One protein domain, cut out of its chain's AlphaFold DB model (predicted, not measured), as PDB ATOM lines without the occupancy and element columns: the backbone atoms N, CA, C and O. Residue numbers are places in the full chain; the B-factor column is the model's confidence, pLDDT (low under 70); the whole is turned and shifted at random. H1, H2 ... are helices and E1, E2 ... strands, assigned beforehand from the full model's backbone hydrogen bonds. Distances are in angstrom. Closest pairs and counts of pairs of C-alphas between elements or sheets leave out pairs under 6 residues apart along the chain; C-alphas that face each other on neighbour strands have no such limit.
ATOM      1  N   MET A   1      54.540  48.293 -26.345       69.06
ATOM      2  CA  MET A   1      54.168  47.466 -27.509       69.06
ATOM      3  C   MET A   1      52.657  47.516 -27.648       69.06
ATOM      4  O   MET A   1      51.985  47.601 -26.622       69.06
ATOM      5  N   ARG A   2      52.136  47.564 -28.876       87.00
ATOM      6  CA  ARG A   2      50.687  47.550 -29.126       87.00
ATOM      7  C   ARG A   2      50.111  46.195 -28.717       87.00
ATOM      8  O   ARG A   2      50.819  45.191 -28.761       87.00
ATOM      9  N   THR A   3      48.848  46.161 -28.300       89.81
ATOM     10  CA  THR A   3      48.156  44.894 -28.019       89.81
ATOM     11  C   THR A   3      47.365  44.488 -29.252       89.81
ATOM     12  O   THR A   3      46.495  45.242 -29.689       89.81
ATOM     13  N   TYR A   4      47.671  43.313 -29.799       92.44
ATOM     14  CA  TYR A   4      47.057  42.794 -31.017       92.44
ATOM     15  C   TYR A   4      45.915  41.830 -30.706       92.44
ATOM     16  O   TYR A   4      45.969  41.056 -29.749       92.44
ATOM     17  N   TYR A   5      44.895  41.860 -31.556       93.62
ATOM     18  CA  TYR A   5      43.802  40.902 -31.559       93.62
ATOM     19  C   TYR A   5      43.461  40.491 -32.993       93.62
ATOM     20  O   TYR A   5      43.666  41.277 -33.915       93.62
ATOM     21  N   HIS A   6      42.878  39.309 -33.186       93.12
ATOM     22  CA  HIS A   6      42.288  38.909 -34.464       93.12
ATOM     23  C   HIS A   6      40.813  38.535 -34.325       93.12
ATOM     24  O   HIS A   6      40.349  38.137 -33.253       93.12
ATOM     25  N   PHE A   7      40.083  38.641 -35.436       90.75
ATOM     26  CA  PHE A   7      38.677  38.230 -35.544       90.75
ATOM     27  C   PHE A   7      38.447  37.093 -36.553       90.75
ATOM     28  O   PHE A   7      37.298  36.796 -36.888       90.75
ATOM     29  N   TYR A   8      39.519  36.459 -37.047       90.44
ATOM     30  CA  TYR A   8      39.398  35.265 -37.887       90.44
ATOM     31  C   TYR A   8      38.591  34.167 -37.161       90.44
ATOM     32  O   TYR A   8      38.753  34.023 -35.943       90.44
ATOM     33  N   PRO A   9      37.706  33.415 -37.844       89.75
ATOM     34  CA  PRO A   9      36.885  32.405 -37.185       89.75
ATOM     35  C   PRO A   9      37.722  31.267 -36.593       89.75
ATOM     36  O   PRO A   9      38.532  30.657 -37.282       89.75
ATOM     37  N   VAL A  10      37.470  30.953 -35.319       90.31
ATOM     38  CA  VAL A  10      38.187  29.922 -34.554       90.31
ATOM     39  C   VAL A  10      37.191  29.061 -33.795       90.31
ATOM     40  O   VAL A  10      36.250  29.587 -33.192       90.31
ATOM     41  N   CYS A  11      37.414  27.747 -33.766       89.88
ATOM     42  CA  CYS A  11      36.645  26.845 -32.923       89.88
ATOM     43  C   CYS A  11      36.850  27.203 -31.437       89.88
ATOM     44  O   CYS A  11      37.951  27.048 -30.907       89.88
ATOM     45  N   PRO A  12      35.796  27.595 -30.701       90.25
ATOM     46  CA  PRO A  12      35.916  28.008 -29.306       90.25
ATOM     47  C   PRO A  12      36.232  26.861 -28.335       90.25
ATOM     48  O   PRO A  12      36.428  27.116 -27.150       90.25
ATOM     49  N   ASN A  13      36.242  25.609 -28.802       89.50
ATOM     50  CA  ASN A  13      36.481  24.417 -27.985       89.50
ATOM     51  C   ASN A  13      37.887  23.823 -28.177       89.50
ATOM     52  O   ASN A  13      38.503  23.394 -27.202       89.50
ATOM     53  N   CYS A  14      38.378  23.773 -29.419       84.62
ATOM     54  CA  CYS A  14      39.666  23.156 -29.768       84.62
ATOM     55  C   CYS A  14      40.583  24.050 -30.616       84.62
ATOM     56  O   CYS A  14      41.596  23.567 -31.090       84.62
ATOM     57  N   HIS A  15      40.227  25.318 -30.832       87.19
ATOM     58  CA  HIS A  15      41.042  26.346 -31.503       87.19
ATOM     59  C   HIS A  15      41.475  26.068 -32.950       87.19
ATOM     60  O   HIS A  15      42.322  26.767 -33.493       87.19
ATOM     61  N   GLU A  16      40.845  25.101 -33.612       83.88
ATOM     62  CA  GLU A  16      40.967  24.909 -35.060       83.88
ATOM     63  C   GLU A  16      40.456  26.141 -35.831       83.88
ATOM     64  O   GLU A  16      39.520  26.797 -35.355       83.88
ATOM     65  N   PRO A  17      41.028  26.468 -37.002       77.50
ATOM     66  CA  PRO A  17      42.000  25.676 -37.769       77.50
ATOM     67  C   PRO A  17      43.469  25.844 -37.332       77.50
ATOM     68  O   PRO A  17      44.370  25.380 -38.019       77.50
ATOM     69  N   HIS A  18      43.756  26.515 -36.213       79.81
ATOM     70  CA  HIS A  18      45.124  26.939 -35.874       79.81
ATOM     71  C   HIS A  18      46.006  25.866 -35.224       79.81
ATOM     72  O   HIS A  18      47.219  26.061 -35.153       79.81
ATOM     73  N   ILE A  19      45.420  24.750 -34.769       73.12
ATOM     74  CA  ILE A  19      46.165  23.664 -34.115       73.12
ATOM     75  C   ILE A  19      46.593  22.593 -35.124       73.12
ATOM     76  O   ILE A  19      47.787  22.346 -35.290       73.12
ATOM     77  N   ASN A  20      45.632  21.934 -35.781       65.25
ATOM     78  CA  ASN A  20      45.915  20.805 -36.675       65.25
ATOM     79  C   ASN A  20      45.549  21.098 -38.133       65.25
ATOM     80  O   ASN A  20      45.645  20.209 -38.974       65.25
ATOM     81  N   GLY A  21      45.095  22.315 -38.436       69.69
ATOM     82  CA  GLY A  21      44.664  22.696 -39.776       69.69
ATOM     83  C   GLY A  21      43.281  22.179 -40.167       69.69
ATOM     84  O   GLY A  21      42.919  22.236 -41.340       69.69
ATOM     85  N   SER A  22      42.496  21.676 -39.209       72.69
ATOM     86  CA  SER A  22      41.142  21.186 -39.496       72.69
ATOM     87  C   SER A  22      40.201  22.363 -39.744       72.69
ATOM     88  O   SER A  22      40.149  23.285 -38.936       72.69
ATOM     89  N   SER A  23      39.427  22.359 -40.826       77.50
ATOM     90  CA  SER A  23      38.577  23.508 -41.157       77.50
ATOM     91  C   SER A  23      37.322  23.638 -40.281       77.50
ATOM     92  O   SER A  23      36.942  22.766 -39.485       77.50
ATOM     93  N   LEU A  24      36.640  24.764 -40.477       83.50
ATOM     94  CA  LEU A  24      35.318  25.045 -39.946       83.50
ATOM     95  C   LEU A  24      34.315  25.087 -41.101       83.50
ATOM     96  O   LEU A  24      34.266  26.032 -41.881       83.50
ATOM     97  N   GLU A  25      33.472  24.073 -41.190       81.88
ATOM     98  CA  GLU A  25      32.444  23.960 -42.216       81.88
ATOM     99  C   GLU A  25      31.334  24.987 -41.988       81.88
ATOM    100  O   GLU A  25      30.827  25.157 -40.868       81.88
ATOM    101  N   ARG A  26      30.910  25.659 -43.060       83.31
ATOM    102  CA  ARG A  26      29.814  26.624 -42.990       83.31
ATOM    103  C   ARG A  26      28.476  25.900 -43.105       83.31
ATOM    104  O   ARG A  26      28.143  25.356 -44.148       83.31
ATOM    105  N   ILE A  27      27.692  25.913 -42.026       81.38
ATOM    106  CA  ILE A  27      26.349  25.307 -42.017       81.38
ATOM    107  C   ILE A  27      25.305  26.294 -42.547       81.38
ATOM    108  O   ILE A  27      24.386  25.910 -43.262       81.38
ATOM    109  N   ASP A  28      25.441  27.562 -42.166       78.44
ATOM    110  CA  ASP A  28      24.633  28.679 -42.647       78.44
ATOM    111  C   ASP A  28      25.403  30.000 -42.449       78.44
ATOM    112  O   ASP A  28      26.552  30.011 -42.006       78.44
ATOM    113  N   ASN A  29      24.772  31.141 -42.748       74.31
ATOM    114  CA  ASN A  29      25.401  32.464 -42.631       74.31
ATOM    115  C   ASN A  29      25.840  32.847 -41.200       74.31
ATOM    116  O   ASN A  29      26.588  33.812 -41.034       74.31
ATOM    117  N   LYS A  30      25.369  32.148 -40.161       81.12
ATOM    118  CA  LYS A  30      25.620  32.461 -38.745       81.12
ATOM    119  C   LYS A  30      26.342  31.346 -37.986       81.12
ATOM    120  O   LYS A  30      26.882  31.630 -36.919       81.12
ATOM    121  N   ASN A  31      26.345  30.110 -38.479       86.75
ATOM    122  CA  ASN A  31      26.832  28.943 -37.744       86.75
ATOM    123  C   ASN A  31      27.955  28.202 -38.485       86.75
ATOM    124  O   ASN A  31      27.864  27.926 -39.683       86.75
ATOM    125  N   LEU A  32      28.981  27.821 -37.722       88.81
ATOM    126  CA  LEU A  32      30.142  27.052 -38.163       88.81
ATOM    127  C   LEU A  32      30.233  25.737 -37.388       88.81
ATOM    128  O   LEU A  32      29.946  25.703 -36.186       88.81
ATOM    129  N   ARG A  33      30.655  24.667 -38.065       86.00
ATOM    130  CA  ARG A  33      30.928  23.351 -37.475       86.00
ATOM    131  C   ARG A  33      32.412  23.023 -37.601       86.00
ATOM    132  O   ARG A  33      32.948  23.008 -38.696       86.00
ATOM    133  N   CYS A  34      33.073  22.722 -36.489       83.38
ATOM    134  CA  CYS A  34      34.462  22.270 -36.504       83.38
ATOM    135  C   CYS A  34      34.557  20.816 -36.992       83.38
ATOM    136  O   CYS A  34      33.929  19.950 -36.382       83.38
ATOM    137  N   SER A  35      35.374  20.529 -38.011       73.12
ATOM    138  CA  SER A  35      35.555  19.157 -38.525       73.12
ATOM    139  C   SER A  35      36.322  18.246 -37.552       73.12
ATOM    140  O   SER A  35      35.991  17.071 -37.425       73.12
ATOM    141  N   SER A  36      37.273  18.800 -36.789       73.94
ATOM    142  CA  SER A  36      38.064  18.066 -35.783       73.94
ATOM    143  C   SER A  36      37.233  17.582 -34.587       73.94
ATOM    144  O   SER A  36      37.171  16.390 -34.287       73.94
ATOM    145  N   CYS A  37      36.555  18.501 -33.888       75.00
ATOM    146  CA  CYS A  37      35.863  18.178 -32.637       75.00
ATOM    147  C   CYS A  37      34.329  18.142 -32.752       75.00
ATOM    148  O   CYS A  37      33.653  17.936 -31.743       75.00
ATOM    149  N   GLY A  38      33.761  18.401 -33.935       74.44
ATOM    150  CA  GLY A  38      32.312  18.380 -34.191       74.44
ATOM    151  C   GLY A  38      31.513  19.523 -33.549       74.44
ATOM    152  O   GLY A  38      30.282  19.516 -33.583       74.44
ATOM    153  N   VAL A  39      32.179  20.506 -32.935       85.81
ATOM    154  CA  VAL A  39      31.515  21.607 -32.219       85.81
ATOM    155  C   VAL A  39      30.790  22.518 -33.203       85.81
ATOM    156  O   VAL A  39      31.400  23.021 -34.143       85.81
ATOM    157  N   LEU A  40      29.505  22.773 -32.946       87.75
ATOM    158  CA  LEU A  40      28.694  23.753 -33.667       87.75
ATOM    159  C   LEU A  40      28.597  25.048 -32.854       87.75
ATOM    160  O   LEU A  40      28.123  25.045 -31.712       87.75
ATOM    161  N   PHE A  41      29.006  26.161 -33.453       91.31
ATOM    162  CA  PHE A  41      29.063  27.458 -32.788       91.31
ATOM    163  C   PHE A  41      28.690  28.602 -33.730       91.31
ATOM    164  O   PHE A  41      28.682  28.462 -34.952       91.31
ATOM    165  N   ARG A  42      28.344  29.746 -33.145       90.00
ATOM    166  CA  ARG A  42      28.010  30.966 -33.875       90.00
ATOM    167  C   ARG A  42      29.287  31.675 -34.306       90.00
ATOM    168  O   ARG A  42      30.153  31.932 -33.474       90.00
ATOM    169  N   SER A  43      29.369  32.049 -35.580       85.69
ATOM    170  CA  SER A  43      30.456  32.888 -36.102       85.69
ATOM    171  C   SER A  43      30.390  34.322 -35.570       85.69
ATOM    172  O   SER A  43      31.405  35.014 -35.522       85.69
ATOM    173  N   ARG A  44      29.192  34.769 -35.165       88.62
ATOM    174  CA  ARG A  44      28.923  36.098 -34.607       88.62
ATOM    175  C   ARG A  44      27.989  36.027 -33.404       88.62
ATOM    176  O   ARG A  44      27.072  35.206 -33.357       88.62
ATOM    177  N   ILE A  45      28.203  36.918 -32.447       89.06
ATOM    178  CA  ILE A  45      27.483  37.005 -31.181       89.06
ATOM    179  C   ILE A  45      26.635  38.270 -31.173       89.06
ATOM    180  O   ILE A  45      27.085  39.338 -31.577       89.06
ATOM    181  N   ASP A  46      25.418  38.133 -30.664       87.50
ATOM    182  CA  ASP A  46      24.508  39.244 -30.426       87.50
ATOM    183  C   ASP A  46      24.510  39.585 -28.928       87.50
ATOM    184  O   ASP A  46      24.021  38.810 -28.097       87.50
ATOM    185  N   ILE A  47      25.123  40.719 -28.588       87.00
ATOM    186  CA  ILE A  47      25.132  41.266 -27.226       87.00
ATOM    187  C   ILE A  47      23.978  42.256 -27.048       87.00
ATOM    188  O   ILE A  47      23.384  42.289 -25.965       87.00
ATOM    189  N   PHE A  48      23.628  42.995 -28.101       85.50
ATOM    190  CA  PHE A  48      22.610  44.044 -28.102       85.50
ATOM    191  C   PHE A  48      21.208  43.503 -27.795       85.50
ATOM    192  O   PHE A  48      20.641  43.789 -26.737       85.50
ATOM    193  N   SER A  49      20.683  42.616 -28.643       82.81
ATOM    194  CA  SER A  49      19.315  42.086 -28.530       82.81
ATOM    195  C   SER A  49      19.150  41.103 -27.369       82.81
ATOM    196  O   SER A  49      18.043  40.671 -27.051       82.81
ATOM    197  N   SER A  50      20.252  40.708 -26.723       80.88
ATOM    198  CA  SER A  50      20.231  39.742 -25.624       80.88
ATOM    199  C   SER A  50      19.561  40.270 -24.349       80.88
ATOM    200  O   SER A  50      19.163  39.471 -23.497       80.88
ATOM    201  N   GLY A  51      19.519  41.598 -24.171       78.94
ATOM    202  CA  GLY A  51      19.042  42.266 -22.953       78.94
ATOM    203  C   GLY A  51      19.846  41.948 -21.681       78.94
ATOM    204  O   GLY A  51      19.443  42.333 -20.586       78.94
ATOM    205  N   ARG A  52      20.967  41.211 -21.778       83.81
ATOM    206  CA  ARG A  52      21.738  40.731 -20.611       83.81
ATOM    207  C   ARG A  52      22.925  41.611 -20.228       83.81
ATOM    208  O   ARG A  52      23.423  41.470 -19.106       83.81
ATOM    209  N   PHE A  53      23.364  42.468 -21.144       89.88
ATOM    210  CA  PHE A  53      24.581  43.276 -21.044       89.88
ATOM    211  C   PHE A  53      24.267  44.774 -21.184       89.88
ATOM    212  O   PHE A  53      24.927  45.478 -21.938       89.88
ATOM    213  N   VAL A  54      23.216  45.239 -20.503       90.06
ATOM    214  CA  VAL A  54      22.668  46.599 -20.651       90.06
ATOM    215  C   VAL A  54      23.722  47.661 -20.340       90.06
ATOM    216  O   VAL A  54      23.951  48.540 -21.157       90.06
ATOM    217  N   ASN A  55      24.454  47.529 -19.230       90.75
ATOM    218  CA  ASN A  55      25.488  48.505 -18.862       90.75
ATOM    219  C   ASN A  55      26.652  48.504 -19.867       90.75
ATOM    220  O   ASN A  55      27.245  49.546 -20.129       90.75
ATOM    221  N   THR A  56      26.996  47.337 -20.423       88.12
ATOM    222  CA  THR A  56      28.016  47.220 -21.475       88.12
ATOM    223  C   THR A  56      27.551  47.904 -22.762       88.12
ATOM    224  O   THR A  56      28.314  48.663 -23.349       88.12
ATOM    225  N   VAL A  57      26.308  47.658 -23.187       89.06
ATOM    226  CA  VAL A  57      25.703  48.270 -24.381       89.06
ATOM    227  C   VAL A  57      25.627  49.787 -24.219       89.06
ATOM    228  O   VAL A  57      26.136  50.500 -25.080       89.06
ATOM    229  N   ASP A  58      25.113  50.277 -23.090       89.12
ATOM    230  CA  ASP A  58      25.029  51.709 -22.786       89.12
ATOM    231  C   ASP A  58      26.415  52.366 -22.822       89.12
ATOM    232  O   ASP A  58      26.593  53.434 -23.402       89.12
ATOM    233  N   ALA A  59      27.434  51.716 -22.248       87.75
ATOM    234  CA  ALA A  59      28.802  52.232 -22.252       87.75
ATOM    235  C   ALA A  59      29.403  52.349 -23.663       87.75
ATOM    236  O   ALA A  59      30.207  53.250 -23.900       87.75
ATOM    237  N   VAL A  60      29.034  51.456 -24.588       87.12
ATOM    238  CA  VAL A  60      29.482  51.511 -25.988       87.12
ATOM    239  C   VAL A  60      28.687  52.554 -26.772       87.12
ATOM    240  O   VAL A  60      29.292  53.384 -27.446       87.12
ATOM    241  N   LEU A  61      27.356  52.571 -26.644       87.56
ATOM    242  CA  LEU A  61      26.482  53.535 -27.324       87.56
ATOM    243  C   LEU A  61      26.786  54.978 -26.913       87.56
ATOM    244  O   LEU A  61      26.813  55.861 -27.764       87.56
ATOM    245  N   ASN A  62      27.096  55.220 -25.638       86.56
ATOM    246  CA  ASN A  62      27.500  56.545 -25.161       86.56
ATOM    247  C   ASN A  62      28.794  57.057 -25.819       86.56
ATOM    248  O   ASN A  62      29.013  58.265 -25.842       86.56
ATOM    249  N   LYS A  63      29.653  56.163 -26.328       84.25
ATOM    250  CA  LYS A  63      30.908  56.523 -27.011       84.25
ATOM    251  C   LYS A  63      30.754  56.594 -28.531       84.25
ATOM    252  O   LYS A  63      31.221  57.541 -29.148       84.25
ATOM    253  N   GLU A  64      30.097  55.607 -29.134       82.38
ATOM    254  CA  GLU A  64      30.055  55.406 -30.595       82.38
ATOM    255  C   GLU A  64      28.723  55.837 -31.250       82.38
ATOM    256  O   GLU A  64      28.616  55.907 -32.476       82.38
ATOM    257  N   GLY A  65      27.696  56.142 -30.448       84.62
ATOM    258  CA  GLY A  65      26.344  56.480 -30.903       84.62
ATOM    259  C   GLY A  65      25.543  55.283 -31.438       84.62
ATOM    260  O   GLY A  65      25.979  54.134 -31.380       84.62
ATOM    261  N   GLU A  66      24.365  55.558 -32.011       81.44
ATOM    262  CA  GLU A  66      23.415  54.544 -32.526       81.44
ATOM    263  C   GLU A  66      24.006  53.645 -33.633       81.44
ATOM    264  O   GLU A  66      23.561  52.523 -33.846       81.44
ATOM    265  N   LYS A  67      25.082  54.076 -34.306       77.69
ATOM    266  CA  LYS A  67      25.776  53.263 -35.324       77.69
ATOM    267  C   LYS A  67      26.423  51.996 -34.751       77.69
ATOM    268  O   LYS A  67      26.750  51.086 -35.512       77.69
ATOM    269  N   ALA A  68      26.625  51.924 -33.434       81.19
ATOM    270  CA  ALA A  68      27.165  50.738 -32.783       81.19
ATOM    271  C   ALA A  68      26.131  49.610 -32.610       81.19
ATOM    272  O   ALA A  68      26.539  48.476 -32.365       81.19
ATOM    273  N   GLU A  69      24.827  49.866 -32.776       83.06
ATOM    274  CA  GLU A  69      23.774  48.848 -32.621       83.06
ATOM    275  C   GLU A  69      23.952  47.672 -33.594       83.06
ATOM    276  O   GLU A  69      23.951  46.503 -33.184       83.06
ATOM    277  N   ASP A  70      24.209  47.979 -34.868       79.44
ATOM    278  CA  ASP A  70      24.440  46.981 -35.917       79.44
ATOM    279  C   ASP A  70      25.677  46.123 -35.617       79.44
ATOM    280  O   ASP A  70      25.677  44.902 -35.803       79.44
ATOM    281  N   TYR A  71      26.740  46.754 -35.107       81.25
ATOM    282  CA  TYR A  71      27.975  46.073 -34.729       81.25
ATOM    283  C   TYR A  71      27.773  45.166 -33.507       81.25
ATOM    284  O   TYR A  71      28.184  44.006 -33.536       81.25
ATOM    285  N   LEU A  72      27.089  45.652 -32.466       85.44
ATOM    286  CA  LEU A  72      26.813  44.916 -31.225       85.44
ATOM    287  C   LEU A  72      25.853  43.727 -31.419       85.44
ATOM    288  O   LEU A  72      25.861  42.788 -30.613       85.44
ATOM    289  N   SER A  73      25.057  43.749 -32.489       84.06
ATOM    290  CA  SER A  73      24.141  42.668 -32.888       84.06
ATOM    291  C   SER A  73      24.823  41.539 -33.681       84.06
ATOM    292  O   SER A  73      24.222  40.490 -33.926       84.06
ATOM    293  N   GLY A  74      26.085  41.722 -34.088       85.44
ATOM    294  CA  GLY A  74      26.805  40.794 -34.963       85.44
ATOM    295  C   GLY A  74      28.316  40.766 -34.737       85.44
ATOM    296  O   GLY A  74      29.078  40.797 -35.704       85.44
ATOM    297  N   LEU A  75      28.746  40.673 -33.479       87.44
ATOM    298  CA  LEU A  75      30.151  40.733 -33.072       87.44
ATOM    299  C   LEU A  75      30.906  39.435 -33.380       87.44
ATOM    300  O   LEU A  75      30.477  38.377 -32.918       87.44
ATOM    301  N   PRO A  76      32.050  39.465 -34.082       89.06
ATOM    302  CA  PRO A  76      32.921  38.297 -34.139       89.06
ATOM    303  C   PRO A  76      33.538  38.011 -32.759       89.06
ATOM    304  O   PRO A  76      33.695  38.910 -31.930       89.06
ATOM    305  N   LEU A  77      33.915  36.753 -32.519       89.44
ATOM    306  CA  LEU A  77      34.803  36.425 -31.401       89.44
ATOM    307  C   LEU A  77      36.183  37.044 -31.639       89.44
ATOM    308  O   LEU A  77      36.662  37.069 -32.771       89.44
ATOM    309  N   VAL A  78      36.810  37.525 -30.567       91.50
ATOM    310  CA  VAL A  78      38.073  38.261 -30.640       91.50
ATOM    311  C   VAL A  78      39.134  37.570 -29.799       91.50
ATOM    312  O   VAL A  78      38.913  37.271 -28.629       91.50
ATOM    313  N   TRP A  79      40.306  37.364 -30.377       91.81
ATOM    314  CA  TRP A  79      41.369  36.565 -29.779       91.81
ATOM    315  C   TRP A  79      42.624  37.411 -29.634       91.81
ATOM    316  O   TRP A  79      43.054  38.037 -30.598       91.81
ATOM    317  N   GLU A  80      43.189  37.474 -28.429       92.12
ATOM    318  CA  GLU A  80      44.442  38.198 -28.187       92.12
ATOM    319  C   GLU A  80      45.610  37.463 -28.846       92.12
ATOM    320  O   GLU A  80      45.744  36.246 -28.712       92.12
ATOM    321  N   VAL A  81      46.465  38.216 -29.532       91.50
ATOM    322  CA  VAL A  81      47.695  37.710 -30.138       91.50
ATOM    323  C   VAL A  81      48.863  38.088 -29.245       91.50
ATOM    324  O   VAL A  81      49.103  39.272 -28.993       91.50
ATOM    325  N   LEU A 158      43.560  41.226 -38.444       94.88
ATOM    326  CA  LEU A 158      44.235  41.791 -37.282       94.88
ATOM    327  C   LEU A 158      43.789  43.230 -36.976       94.88
ATOM    328  O   LEU A 158      43.659  44.108 -37.838       94.88
ATOM    329  N   ILE A 159      43.620  43.485 -35.683       93.94
ATOM    330  CA  ILE A 159      43.424  44.807 -35.097       93.94
ATOM    331  C   ILE A 159      44.443  45.022 -33.983       93.94
ATOM    332  O   ILE A 159      44.913  44.069 -33.362       93.94
ATOM    333  N   TYR A 160      44.740  46.279 -33.683       93.44
ATOM    334  CA  TYR A 160      45.544  46.627 -32.519       93.44
ATOM    335  C   TYR A 160      44.910  47.757 -31.717       93.44
ATOM    336  O   TYR A 160      44.124  48.556 -32.238       93.44
ATOM    337  N   LEU A 161      45.255  47.801 -30.431       89.81
ATOM    338  CA  LEU A 161      44.899  48.874 -29.510       89.81
ATOM    339  C   LEU A 161      46.174  49.587 -29.043       89.81
ATOM    340  O   LEU A 161      47.138  48.949 -28.609       89.81
ATOM    341  N   GLU A 162      46.168  50.917 -29.113       80.50
ATOM    342  CA  GLU A 162      47.235  51.782 -28.594       80.50
ATOM    343  C   GLU A 162      46.895  52.320 -27.197       80.50
ATOM    344  O   GLU A 162      45.763  52.721 -26.931       80.50
ATOM    345  N   GLY A 163      47.883  52.344 -26.294       67.62
ATOM    346  CA  GLY A 163      47.747  52.997 -24.986       67.62
ATOM    347  C   GLY A 163      46.655  52.392 -24.098       67.62
ATOM    348  O   GLY A 163      45.819  53.115 -23.549       67.62
ATOM    349  N   LEU A 164      46.615  51.061 -23.986       70.00
ATOM    350  CA  LEU A 164      45.726  50.349 -23.066       70.00
ATOM    351  C   LEU A 164      46.189  50.597 -21.620       70.00
ATOM    352  O   LEU A 164      46.960  49.834 -21.043       70.00
ATOM    353  N   GLU A 165      45.742  51.703 -21.031       60.16
ATOM    354  CA  GLU A 165      45.790  51.873 -19.583       60.16
ATOM    355  C   GLU A 165      44.876  50.817 -18.953       60.16
ATOM    356  O   GLU A 165      43.825  50.482 -19.515       60.16
ATOM    357  N   ARG A 166      45.275  50.254 -17.805       56.72
ATOM    358  CA  ARG A 166      44.393  49.399 -17.000       56.72
ATOM    359  C   ARG A 166      43.268  50.275 -16.453       56.72
ATOM    360  O   ARG A 166      43.306  50.690 -15.303       56.72
ATOM    361  N   ASN A 167      42.291  50.583 -17.295       56.09
ATOM    362  CA  ASN A 167      41.079  51.245 -16.870       56.09
ATOM    363  C   ASN A 167      40.372  50.297 -15.906       56.09
ATOM    364  O   ASN A 167      40.105  49.141 -16.252       56.09
ATOM    365  N   ASP A 168      40.072  50.780 -14.704       63.81
ATOM    366  CA  ASP A 168      39.185  50.079 -13.791       63.81
ATOM    367  C   ASP A 168      37.816  49.957 -14.465       63.81
ATOM    368  O   ASP A 168      37.029  50.900 -14.517       63.81
ATOM    369  N   ILE A 169      37.554  48.786 -15.055       78.44
ATOM    370  CA  ILE A 169      36.248  48.459 -15.625       78.44
ATOM    371  C   ILE A 169      35.215  48.610 -14.503       78.44
ATOM    372  O   ILE A 169      35.394  48.032 -13.427       78.44
ATOM    373  N   ASP A 170      34.132  49.346 -14.764       84.00
ATOM    374  CA  ASP A 170      33.029  49.523 -13.815       84.00
ATOM    375  C   ASP A 170      32.567  48.159 -13.262       84.00
ATOM    376  O   ASP A 170      32.351  47.200 -14.012       84.00
ATOM    377  N   GLU A 171      32.395  48.052 -11.941       86.69
ATOM    378  CA  GLU A 171      31.945  46.825 -11.275       86.69
ATOM    379  C   GLU A 171      30.606  46.291 -11.814       86.69
ATOM    380  O   GLU A 171      30.374  45.077 -11.826       86.69
ATOM    381  N   ARG A 172      29.717  47.160 -12.310       89.94
ATOM    382  CA  ARG A 172      28.464  46.765 -12.974       89.94
ATOM    383  C   ARG A 172      28.741  46.029 -14.283       89.94
ATOM    384  O   ARG A 172      28.170  44.961 -14.509       89.94
ATOM    385  N   ILE A 173      29.674  46.535 -15.089       89.38
ATOM    386  CA  ILE A 173      30.111  45.900 -16.339       89.38
ATOM    387  C   ILE A 173      30.867  44.600 -16.038       89.38
ATOM    388  O   ILE A 173      30.602  43.581 -16.671       89.38
ATOM    389  N   LYS A 174      31.722  44.559 -15.004       88.06
ATOM    390  CA  LYS A 174      32.373  43.308 -14.561       88.06
ATOM    391  C   LYS A 174      31.351  42.235 -14.170       88.06
ATOM    392  O   LYS A 174      31.534  41.061 -14.501       88.06
ATOM    393  N   LYS A 175      30.261  42.608 -13.486       89.12
ATOM    394  CA  LYS A 175      29.160  41.681 -13.157       89.12
ATOM    395  C   LYS A 175      28.453  41.162 -14.407       89.12
ATOM    396  O   LYS A 175      28.099  39.986 -14.435       89.12
ATOM    397  N   GLU A 176      28.250  41.994 -15.424       90.06
ATOM    398  CA  GLU A 176      27.687  41.564 -16.709       90.06
ATOM    399  C   GLU A 176      28.634  40.651 -17.483       90.06
ATOM    400  O   GLU A 176      28.220  39.574 -17.902       90.06
ATOM    401  N   MET A 177      29.917  41.002 -17.569       89.00
ATOM    402  CA  MET A 177      30.959  40.174 -18.180       89.00
ATOM    403  C   MET A 177      30.983  38.765 -17.576       89.00
ATOM    404  O   MET A 177      31.115  37.770 -18.286       89.00
ATOM    405  N   ARG A 178      30.774  38.630 -16.259       87.94
ATOM    406  CA  ARG A 178      30.691  37.313 -15.604       87.94
ATOM    407  C   ARG A 178      29.533  36.437 -16.098       87.94
ATOM    408  O   ARG A 178      29.653  35.222 -15.982       87.94
ATOM    409  N   LYS A 179      28.468  37.016 -16.661       89.00
ATOM    410  CA  LYS A 179      27.296  36.294 -17.190       89.00
ATOM    411  C   LYS A 179      27.505  35.731 -18.599       89.00
ATOM    412  O   LYS A 179      26.662  34.959 -19.053       89.00
ATOM    413  N   PHE A 180      28.574  36.120 -19.295       89.88
ATOM    414  CA  PHE A 180      28.906  35.572 -20.606       89.88
ATOM    415  C   PHE A 180      29.320  34.102 -20.471       89.88
ATOM    416  O   PHE A 180      30.323  33.786 -19.828       89.88
ATOM    417  N   ASP A 181      28.514  33.212 -21.047       88.88
ATOM    418  CA  ASP A 181      28.668  31.761 -20.966       88.88
ATOM    419  C   ASP A 181      28.526  31.094 -22.347       88.88
ATOM    420  O   ASP A 181      28.283  31.737 -23.373       88.88
ATOM    421  N   LYS A 182      28.646  29.763 -22.376       88.00
ATOM    422  CA  LYS A 182      28.555  28.966 -23.606       88.00
ATOM    423  C   LYS A 182      27.262  29.153 -24.406       88.00
ATOM    424  O   LYS A 182      27.264  28.841 -25.589       88.00
ATOM    425  N   LYS A 183      26.176  29.670 -23.817       88.06
ATOM    426  CA  LYS A 183      24.874  29.820 -24.494       88.06
ATOM    427  C   LYS A 183      24.884  30.896 -25.575       88.06
ATOM    428  O   LYS A 183      24.008  30.897 -26.435       88.06
ATOM    429  N   PHE A 184      25.842  31.817 -25.507       87.06
ATOM    430  CA  PHE A 184      26.005  32.896 -26.478       87.06
ATOM    431  C   PHE A 184      26.811  32.476 -27.704       87.06
ATOM    432  O   PHE A 184      26.687  33.104 -28.752       87.06
ATOM    433  N   VAL A 185      27.613  31.419 -27.569       89.94
ATOM    434  CA  VAL A 185      28.592  31.001 -28.575       89.94
ATOM    435  C   VAL A 185      28.235  29.642 -29.160       89.94
ATOM    436  O   VAL A 185      28.146  29.497 -30.373       89.94
ATOM    437  N   LEU A 186      28.019  28.637 -28.314       90.56
ATOM    438  CA  LEU A 186      27.740  27.274 -28.750       90.56
ATOM    439  C   LEU A 186      26.262  27.117 -29.106       90.56
ATOM    440  O   LEU A 186      25.412  27.862 -28.622       90.56
ATOM    441  N   GLN A 187      25.950  26.126 -29.934       85.50
ATOM    442  CA  GLN A 187      24.574  25.753 -30.249       85.50
ATOM    443  C   GLN A 187      24.183  24.464 -29.521       85.50
ATOM    444  O   GLN A 187      24.995  23.549 -29.341       85.50
ATOM    445  N   GLU A 272      32.525  22.552 -25.142       86.38
ATOM    446  CA  GLU A 272      32.864  23.506 -24.078       86.38
ATOM    447  C   GLU A 272      33.425  24.826 -24.630       86.38
ATOM    448  O   GLU A 272      33.967  24.892 -25.730       86.38
ATOM    449  N   LEU A 273      33.261  25.915 -23.868       89.31
ATOM    450  CA  LEU A 273      33.752  27.240 -24.251       89.31
ATOM    451  C   LEU A 273      35.128  27.486 -23.618       89.31
ATOM    452  O   LEU A 273      35.213  27.899 -22.463       89.31
ATOM    453  N   LYS A 274      36.196  27.272 -24.391       90.00
ATOM    454  CA  LYS A 274      37.584  27.603 -24.037       90.00
ATOM    455  C   LYS A 274      37.965  28.966 -24.615       90.00
ATOM    456  O   LYS A 274      38.743  29.069 -25.561       90.00
ATOM    457  N   TYR A 275      37.401  30.021 -24.034       89.50
ATOM    458  CA  TYR A 275      37.581  31.405 -24.483       89.50
ATOM    459  C   TYR A 275      37.743  32.357 -23.298       89.50
ATOM    460  O   TYR A 275      36.993  32.270 -22.320       89.50
ATOM    461  N   LYS A 276      38.690  33.296 -23.399       90.12
ATOM    462  CA  LYS A 276      38.912  34.322 -22.381       90.12
ATOM    463  C   LYS A 276      38.045  35.546 -22.672       90.12
ATOM    464  O   LYS A 276      38.336  36.362 -23.541       90.12
ATOM    465  N   LYS A 277      36.948  35.669 -21.926       89.81
ATOM    466  CA  LYS A 277      35.930  36.706 -22.147       89.81
ATOM    467  C   LYS A 277      36.467  38.133 -22.055       89.81
ATOM    468  O   LYS A 277      35.964  38.988 -22.770       89.81
ATOM    469  N   GLU A 278      37.497  38.389 -21.251       89.44
ATOM    470  CA  GLU A 278      38.106  39.714 -21.074       89.44
ATOM    471  C   GLU A 278      38.553  40.342 -22.402       89.44
ATOM    472  O   GLU A 278      38.473  41.557 -22.556       89.44
ATOM    473  N   TRP A 279      38.958  39.535 -23.387       90.88
ATOM    474  CA  TRP A 279      39.359  40.029 -24.706       90.88
ATOM    475  C   TRP A 279      38.243  40.788 -25.416       90.88
ATOM    476  O   TRP A 279      38.475  41.865 -25.960       90.88
ATOM    477  N   LEU A 280      37.015  40.269 -25.341       90.56
ATOM    478  CA  LEU A 280      35.859  40.901 -25.965       90.56
ATOM    479  C   LEU A 280      35.579  42.273 -25.342       90.56
ATOM    480  O   LEU A 280      35.393  43.247 -26.062       90.56
ATOM    481  N   TRP A 281      35.609  42.372 -24.009       90.62
ATOM    482  CA  TRP A 281      35.368  43.638 -23.307       90.62
ATOM    483  C   TRP A 281      36.516  44.637 -23.475       90.62
ATOM    484  O   TRP A 281      36.247  45.833 -23.572       90.62
ATOM    485  N   ASN A 282      37.768  44.183 -23.575       88.94
ATOM    486  CA  ASN A 282      38.896  45.070 -23.867       88.94
ATOM    487  C   ASN A 282      38.702  45.801 -25.198       88.94
ATOM    488  O   ASN A 282      38.943  47.005 -25.270       88.94
ATOM    489  N   VAL A 283      38.227  45.091 -26.221       88.94
ATOM    490  CA  VAL A 283      37.937  45.681 -27.531       88.94
ATOM    491  C   VAL A 283      36.674  46.542 -27.473       88.94
ATOM    492  O   VAL A 283      36.724  47.710 -27.843       88.94
ATOM    493  N   LEU A 284      35.566  46.026 -26.933       88.69
ATOM    494  CA  LEU A 284      34.293  46.758 -26.885       88.69
ATOM    495  C   LEU A 284      34.369  48.078 -26.107       88.69
ATOM    496  O   LEU A 284      33.782  49.063 -26.534       88.69
ATOM    497  N   LEU A 285      35.078  48.121 -24.976       87.69
ATOM    498  CA  LEU A 285      35.117  49.307 -24.110       87.69
ATOM    499  C   LEU A 285      36.114  50.380 -24.572       87.69
ATOM    500  O   LEU A 285      36.113  51.485 -24.017       87.69
ATOM    501  N   ASN A 286      36.946  50.083 -25.573       85.62
ATOM    502  CA  ASN A 286      37.982  50.983 -26.086       85.62
ATOM    503  C   ASN A 286      37.874  51.218 -27.606       85.62
ATOM    504  O   ASN A 286      38.894  51.141 -28.293       85.62
ATOM    505  N   PRO A 287      36.684  51.517 -28.158       81.50
ATOM    506  CA  PRO A 287      36.471  51.491 -29.602       81.50
ATOM    507  C   PRO A 287      37.274  52.576 -30.344       81.50
ATOM    508  O   PRO A 287      37.915  52.284 -31.352       81.50
ATOM    509  N   GLU A 288      37.411  53.769 -29.758       82.00
ATOM    510  CA  GLU A 288      38.234  54.872 -30.280       82.00
ATOM    511  C   GLU A 288      39.732  54.536 -30.413       82.00
ATOM    512  O   GLU A 288      40.448  55.161 -31.202       82.00
ATOM    513  N   LYS A 289      40.225  53.547 -29.652       85.88
ATOM    514  CA  LYS A 289      41.627  53.094 -29.668       85.88
ATOM    515  C   LYS A 289      41.875  51.968 -30.671       85.88
ATOM    516  O   LYS A 289      43.032  51.635 -30.918       85.88
ATOM    517  N   ILE A 290      40.820  51.379 -31.240       87.25
ATOM    518  CA  ILE A 290      40.944  50.277 -32.195       87.25
ATOM    519  C   ILE A 290      41.444  50.820 -33.530       87.25
ATOM    520  O   ILE A 290      40.919  51.789 -34.086       87.25
TER     521      ILE A 290
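Overview. This is residues 1 to 81, 158 to 187 and 272 to 290 of the 1021 residues of an uncharacterized protein of Thorarchaeota archaeon (strain OWC) (UniProt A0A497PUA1). With little regular structure, loops join a small sheet bearing H4 near the middle, a second small sheet at one end, and a helix corner, H1 to H3. The 130 printed residues, 51 in named elements, run E1 E2 E3 E4 H1 H2 E5 E6 H3 H4, class mixed. Both sheets, E5-E1-E6 and E2-E3-E4, are antiparallel. It is compact, radius of gyration of the C-alphas 15.0 A, spanning 40 by 36 by 25 A.

Arrangement. E1, residues 3 to 6, neighbours E5, 79 to 81, with N 81 and O 4 at 2.9 A, and E6, 158 to 161, with N 159 and O 5 at 2.8 A. H4, 278 to 284, is on this sheet, height 7.9 A. H1, 54 to 64, touches H2, 68 to 72, at C-alphas 61 and 68, 6.2 A, and H3, 171 to 177, at C-alphas 56 and 173, 5.7 A. E2, 24 to 26, E3, 31 to 34, and E4, 40 to 42, form a meander, successive antiparallel hairpins: N 25 and O 33, 2.8 A; N 32 and O 41, 2.9 A. O i to N i+4 pairs are within hydrogen-bond range throughout H2, H3 and H4, and 6 of 7 in H1.

Along the chain. E1 begins at C-alpha 3 (48.156, 44.894, -28.019); H4 ends at C-alpha 284 (34.293, 46.758, -26.885). H1 is 15.2 A long.

Size, cuts and confidence. C-alphas 20 and 62 are farthest apart, 41.8 A. The printed part has two cuts: across the first, with 76 residues not printed, the C-alphas of residues 81 and 158 are 8.9 A apart, and across the second, with 84 residues not printed, the C-alphas of residues 187 and 272 are 10.6 A apart. Links E1 to E2 and E4 to H1 are long. pLDDT is under 70 at residues 1, 20 to 21, 163 and 165 to 168.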